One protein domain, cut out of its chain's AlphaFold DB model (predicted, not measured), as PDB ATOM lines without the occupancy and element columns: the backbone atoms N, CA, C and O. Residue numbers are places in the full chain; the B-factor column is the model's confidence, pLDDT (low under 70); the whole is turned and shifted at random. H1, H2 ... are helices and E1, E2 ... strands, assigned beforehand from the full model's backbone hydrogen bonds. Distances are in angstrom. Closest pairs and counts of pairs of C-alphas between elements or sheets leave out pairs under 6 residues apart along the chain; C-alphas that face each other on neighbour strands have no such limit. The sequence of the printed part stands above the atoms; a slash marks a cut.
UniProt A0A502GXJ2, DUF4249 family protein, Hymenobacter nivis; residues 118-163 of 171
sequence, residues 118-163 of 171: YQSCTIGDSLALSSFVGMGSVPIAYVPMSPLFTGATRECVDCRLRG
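AT A GLANCE: This is residues 118 to 163 of the 171 residues of the protein "DUF4249 family protein" of Hymenobacter nivis (UniProt A0A502GXJ2). A small two-stranded hairpin, E1 and E2, forms the middle of an elongated piece, with the one-turn helix H1 beside it and H2, equally short, following directly at the end of E2. Its turn, residues 143 to 148, makes one far end, and both ends of the printed part lie toward the other. Loops make up much of the piece: 19 of the 46 printed residues are in named elements, in the order H1, E1, E2, H2, and the class is mixed, helices and strands. The sheet, order E1 - E2, is antiparallel. The whole is only just compact, close to loose, with a radius of gyration of the C-alphas of 10.9 A and spans of 34 by 20 by 16 A.

IN THESE COORDINATES: Begin at C-alpha 118 at (200.103, 35.549, 151.465); residues 118 to 128 hold no named element. Find H1 at residues 129 to 132, 5.8 A long, beginning at C-alpha 129 at (177.623, 38.590, 157.542). E1 is residues 137 to 142, 14.4 A, and E2 is residues 149 to 153, 13.3 A. H2, residues 154 to 157, runs 5.3 A to C-alpha 157 at (193.479, 40.411, 155.669).

HOW THE PARTS SIT: Look first at the hairpin of E1 and E2, antiparallel at 149 degrees, where N 138 and O 152 are 2.8 A apart and N 150 and O 141 2.9 A, within hydrogen-bond range. The closest C-alphas of H1 and E1 are those of Phe 132 and Val 138, 6.2 A apart. For E1 and H2 they are those of Val 138 and Arg 154, 5.9 A. H1 and H2 are apart. Both helices are too short for an O i to N i+4 pair; in each, the 1 O i to N i+3 pair is within range.

THE WHOLE: The two C-alphas farthest apart, those of Met 145 and Gly 163, are 34.4 A from each other. The printed part has no cut, and no link between named elements is long. The mean pLDDT of the printed part is 86.8, and no printed residue is under 70.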
ATOM      1  N   TYR A 118     201.488  35.523 151.919       88.25
ATOM      2  CA  TYR A 118     200.103  35.549 151.465       88.25
ATOM      3  C   TYR A 118     199.870  34.669 150.230       88.25
ATOM      4  O   TYR A 118     198.804  34.730 149.630       88.25
ATOM      5  N   GLN A 119     200.841  33.848 149.815       89.50
ATOM      6  CA  GLN A 119     200.698  33.008 148.621       89.50
ATOM      7  C   GLN A 119     199.539  32.004 148.729       89.50
ATOM      8  O   GLN A 119     198.906  31.694 147.724       89.50
ATOM      9  N   SER A 120     199.253  31.504 149.932       88.81
ATOM     10  CA  SER A 120     198.129  30.598 150.201       88.81
ATOM     11  C   SER A 120     196.808  31.322 150.465       88.81
ATOM     12  O   SER A 120     195.787  30.666 150.662       88.81
ATOM     13  N   CYS A 121     196.808  32.656 150.492       89.44
ATOM     14  CA  CYS A 121     195.609  33.425 150.763       89.44
ATOM     15  C   CYS A 121     194.665  33.385 149.572       89.44
ATOM     16  O   CYS A 121     194.991  33.837 148.474       89.44
ATOM     17  N   THR A 122     193.462  32.888 149.817       88.31
ATOM     18  CA  THR A 122     192.367  32.887 148.856       88.31
ATOM     19  C   THR A 122     191.199  33.679 149.422       88.31
ATOM     20  O   THR A 122     190.960  33.713 150.630       88.31
ATOM     21  N   ILE A 123     190.478  34.357 148.533       85.94
ATOM     22  CA  ILE A 123     189.193  34.953 148.882       85.94
ATOM     23  C   ILE A 123     188.191  33.800 148.913       85.94
ATOM     24  O   ILE A 123     188.021  33.108 147.911       85.94
ATOM     25  N   GLY A 124     187.596  33.567 150.079       81.31
ATOM     26  CA  GLY A 124     186.586  32.539 150.279       81.31
ATOM     27  C   GLY A 124     185.245  32.907 149.647       81.31
ATOM     28  O   GLY A 124     185.055  34.007 149.118       81.31
ATOM     29  N   ASP A 125     184.306  31.969 149.736       79.69
ATOM     30  CA  ASP A 125     182.970  32.116 149.168       79.69
ATOM     31  C   ASP A 125     182.202  33.316 149.740       79.69
ATOM     32  O   ASP A 125     182.469  33.826 150.832       79.69
ATOM     33  N   SER A 126     181.207  33.763 148.973       87.25
ATOM     34  CA  SER A 126     180.303  34.834 149.388       87.25
ATOM     35  C   SER A 126     179.316  34.307 150.429       87.25
ATOM     36  O   SER A 126     178.477  33.462 150.120       87.25
ATOM     37  N   LEU A 127     179.400  34.811 151.658       86.38
ATOM     38  CA  LEU A 127     178.607  34.359 152.802       86.38
ATOM     39  C   LEU A 127     177.828  35.519 153.431       86.38
ATOM     40  O   LEU A 127     178.192  36.685 153.293       86.38
ATOM     41  N   ALA A 128     176.746  35.215 154.147       87.38
ATOM     42  CA  ALA A 128     176.039  36.218 154.940       87.38
ATOM     43  C   ALA A 128     176.935  36.720 156.087       87.38
ATOM     44  O   ALA A 128     177.737  35.959 156.628       87.38
ATOM     45  N   LEU A 129     176.771  37.982 156.507       85.19
ATOM     46  CA  LEU A 129     177.623  38.590 157.542       85.19
ATOM     47  C   LEU A 129     177.639  37.786 158.857       85.19
ATOM     48  O   LEU A 129     178.682  37.659 159.494       85.19
ATOM     49  N   SER A 130     176.500  37.197 159.237       85.81
ATOM     50  CA  SER A 130     176.374  36.350 160.429       85.81
ATOM     51  C   SER A 130     177.237  35.090 160.372       85.81
ATOM     52  O   SER A 130     177.670  34.611 161.414       85.81
ATOM     53  N   SER A 131     177.515  34.564 159.176       85.19
ATOM     54  CA  SER A 131     178.300  33.339 158.996       85.19
ATOM     55  C   SER A 131     179.785  33.539 159.307       85.19
ATOM     56  O   SER A 131     180.473  32.580 159.628       85.19
ATOM     57  N   PHE A 132     180.294  34.775 159.271       83.19
ATOM     58  CA  PHE A 132     181.685  35.065 159.640       83.19
ATOM     59  C   PHE A 132     181.938  34.941 161.151       83.19
ATOM     60  O   PHE A 132     183.077  34.757 161.585       83.19
ATOM     61  N   VAL A 133     180.884  34.993 161.972       79.00
ATOM     62  CA  VAL A 133     180.991  34.836 163.425       79.00
ATOM     63  C   VAL A 133     181.252  33.361 163.752       79.00
ATOM     64  O   VAL A 133     180.372  32.519 163.628       79.00
ATOM     65  N   GLY A 134     182.481  33.046 164.171       73.62
ATOM     66  CA  GLY A 134     182.892  31.698 164.592       73.62
ATOM     67  C   GLY A 134     183.637  30.867 163.539       73.62
ATOM     68  O   GLY A 134     184.246  29.869 163.905       73.62
ATOM     69  N   MET A 135     183.674  31.290 162.267       74.06
ATOM     70  CA  MET A 135     184.425  30.590 161.206       74.06
ATOM     71  C   MET A 135     185.917  30.965 161.142       74.06
ATOM     72  O   MET A 135     186.671  30.343 160.401       74.06
ATOM     73  N   GLY A 136     186.358  31.992 161.878       77.94
ATOM     74  CA  GLY A 136     187.742  32.497 161.818       77.94
ATOM     75  C   GLY A 136     188.066  33.319 160.558       77.94
ATOM     76  O   GLY A 136     189.174  33.843 160.427       77.94
ATOM     77  N   SER A 137     187.094  33.474 159.659       85.19
ATOM     78  CA  SER A 137     187.156  34.331 158.475       85.19
ATOM     79  C   SER A 137     186.685  35.748 158.802       85.19
ATOM     80  O   SER A 137     185.780  35.947 159.609       85.19
ATOM     81  N   VAL A 138     187.262  36.740 158.135       89.00
ATOM     82  CA  VAL A 138     186.935  38.158 158.286       89.00
ATOM     83  C   VAL A 138     186.305  38.664 156.980       89.00
ATOM     84  O   VAL A 138     186.876  38.420 155.912       89.00
ATOM     85  N   PRO A 139     185.151  39.355 157.029       90.50
ATOM     86  CA  PRO A 139     184.527  39.930 155.840       90.50
ATOM     87  C   PRO A 139     185.383  41.076 155.277       90.50
ATOM     88  O   PRO A 139     185.862  41.927 156.025       90.50
ATOM     89  N   ILE A 140     185.565  41.097 153.955       90.25
ATOM     90  CA  ILE A 140     186.420  42.048 153.226       90.25
ATOM     91  C   ILE A 140     185.575  43.040 152.426       90.25
ATOM     92  O   ILE A 140     185.777  44.248 152.532       90.25
ATOM     93  N   ALA A 141     184.647  42.542 151.604       89.94
ATOM     94  CA  ALA A 141     183.876  43.368 150.681       89.94
ATOM     95  C   ALA A 141     182.435  42.870 150.538       89.94
ATOM     96  O   ALA A 141     182.160  41.674 150.612       89.94
ATOM     97  N   TYR A 142     181.521  43.812 150.309       91.31
ATOM     98  CA  TYR A 142     180.125  43.527 149.993       91.31
ATOM     99  C   TYR A 142     179.982  43.104 148.530       91.31
ATOM    100  O   TYR A 142     180.561  43.734 147.641       91.31
ATOM    101  N   VAL A 143     179.189  42.066 148.274       89.56
ATOM    102  CA  VAL A 143     178.891  41.601 146.917       89.56
ATOM    103  C   VAL A 143     177.738  42.431 146.349       89.56
ATOM    104  O   VAL A 143     176.643  42.417 146.910       89.56
ATOM    105  N   PRO A 144     177.918  43.155 145.228       87.56
ATOM    106  CA  PRO A 144     176.832  43.926 144.635       87.56
ATOM    107  C   PRO A 144     175.612  43.047 144.327       87.56
ATOM    108  O   PRO A 144     175.754  41.923 143.853       87.56
ATOM    109  N   MET A 145     174.409  43.579 144.566       84.19
ATOM    110  CA  MET A 145     173.123  42.916 144.276       84.19
ATOM    111  C   MET A 145     172.832  41.625 145.069       84.19
ATOM    112  O   MET A 145     171.855  40.942 144.771       84.19
ATOM    113  N   SER A 146     173.618  41.308 146.100       83.50
ATOM    114  CA  SER A 146     173.393  40.164 146.988       83.50
ATOM    115  C   SER A 146     173.706  40.560 148.433       83.50
ATOM    116  O   SER A 146     174.702  41.242 148.646       83.50
ATOM    117  N   PRO A 147     172.926  40.151 149.455       87.06
ATOM    118  CA  PRO A 147     173.205  40.478 150.859       87.06
ATOM    119  C   PRO A 147     174.372  39.647 151.437       87.06
ATOM    120  O   PRO A 147     174.325  39.191 152.580       87.06
ATOM    121  N   LEU A 148     175.406  39.402 150.631       90.81
ATOM    122  CA  LEU A 148     176.548  38.551 150.940       90.81
ATOM    123  C   LEU A 148     177.843  39.365 150.945       90.81
ATOM    124  O   LEU A 148     177.956  40.423 150.325       90.81
ATOM    125  N   PHE A 149     178.837  38.831 151.639       91.50
ATOM    126  CA  PHE A 149     180.171  39.387 151.768       91.50
ATOM    127  C   PHE A 149     181.190  38.330 151.372       91.50
ATOM    128  O   PHE A 149     181.036  37.156 151.705       91.50
ATOM    129  N   THR A 150     182.253  38.747 150.698       92.00
ATOM    130  CA  THR A 150     183.453  37.921 150.563       92.00
ATOM    131  C   THR A 150     184.310  38.078 151.810       92.00
ATOM    132  O   THR A 150     184.278  39.115 152.477       92.00
ATOM    133  N   GLY A 151     185.108  37.065 152.131       90.31
ATOM    134  CA  GLY A 151     186.061  37.163 153.227       90.31
ATOM    135  C   GLY A 151     187.198  36.166 153.112       90.31
ATOM    136  O   GLY A 151     187.163  35.260 152.286       90.31
ATOM    137  N   ALA A 152     188.221  36.349 153.934       91.06
ATOM    138  CA  ALA A 152     189.370  35.452 154.024       91.06
ATOM    139  C   ALA A 152     189.811  35.328 155.483       91.06
ATOM    140  O   ALA A 152     189.261  36.000 156.359       91.06
ATOM    141  N   THR A 153     190.778  34.462 155.774       89.81
ATOM    142  CA  THR A 153     191.265  34.303 157.149       89.81
ATOM    143  C   THR A 153     191.923  35.586 157.653       89.81
ATOM    144  O   THR A 153     192.386  36.430 156.877       89.81
ATOM    145  N   ARG A 154     191.975  35.745 158.978       88.00
ATOM    146  CA  ARG A 154     192.566  36.932 159.606       88.00
ATOM    147  C   ARG A 154     194.017  37.155 159.168       88.00
ATOM    148  O   ARG A 154     194.406  38.297 158.949       88.00
ATOM    149  N   GLU A 155     194.789  36.087 159.000       88.94
ATOM    150  CA  GLU A 155     196.188  36.126 158.556       88.94
ATOM    151  C   GLU A 155     196.338  36.744 157.165       88.94
ATOM    152  O   GLU A 155     197.363  37.358 156.889       88.94
ATOM    153  N   CYS A 156     195.320  36.613 156.314       89.50
ATOM    154  CA  CYS A 156     195.326  37.111 154.944       89.50
ATOM    155  C   CYS A 156     194.867  38.563 154.805       89.50
ATOM    156  O   CYS A 156     195.212  39.214 153.822       89.50
ATOM    157  N   VAL A 157     194.085  39.071 155.762       89.06
ATOM    158  CA  VAL A 157     193.479  40.411 155.669       89.06
ATOM    159  C   VAL A 157     194.041  41.408 156.677       89.06
ATOM    160  O   VAL A 157     194.013  42.612 156.431       89.06
ATOM    161  N   ASP A 158     194.549  40.940 157.821       88.75
ATOM    162  CA  ASP A 158     195.082  41.801 158.874       88.75
ATOM    163  C   ASP A 158     196.602  41.933 158.737       88.75
ATOM    164  O   ASP A 158     197.381  41.263 159.419       88.75
ATOM    165  N   CYS A 159     197.038  42.862 157.881       86.88
ATOM    166  CA  CYS A 159     198.459  43.160 157.666       86.88
ATOM    167  C   CYS A 159     199.206  43.556 158.957       86.88
ATOM    168  O   CYS A 159     200.436  43.497 158.999       86.88
ATOM    169  N   ARG A 160     198.497  43.943 160.033       89.31
ATOM    170  CA  ARG A 160     199.108  44.290 161.329       89.31
ATOM    171  C   ARG A 160     199.644  43.073 162.083       89.31
ATOM    172  O   ARG A 160     200.406  43.233 163.028       89.31
ATOM    173  N   LEU A 161     199.276  41.859 161.672       88.81
ATOM    174  CA  LEU A 161     199.856  40.632 162.223       88.81
ATOM    175  C   LEU A 161     201.332  40.465 161.840       88.81
ATOM    176  O   LEU A 161     202.078  39.797 162.550       88.81
ATOM    177  N   ARG A 162     201.760  41.075 160.727       87.62
ATOM    178  CA  ARG A 162     203.137  40.992 160.212       87.62
ATOM    179  C   ARG A 162     203.838  42.346 160.105       87.62
ATOM    180  O   ARG A 162     205.044  42.386 159.880       87.62
ATOM    181  N   GLY A 163     203.109  43.449 160.265       86.88
ATOM    182  CA  GLY A 163     203.632  44.803 160.118       86.88
ATOM    183  C   GLY A 163     202.975  45.808 161.058       86.88
ATOM    184  O   GLY A 163     202.131  45.475 161.881       86.88
TER     185      GLY A 163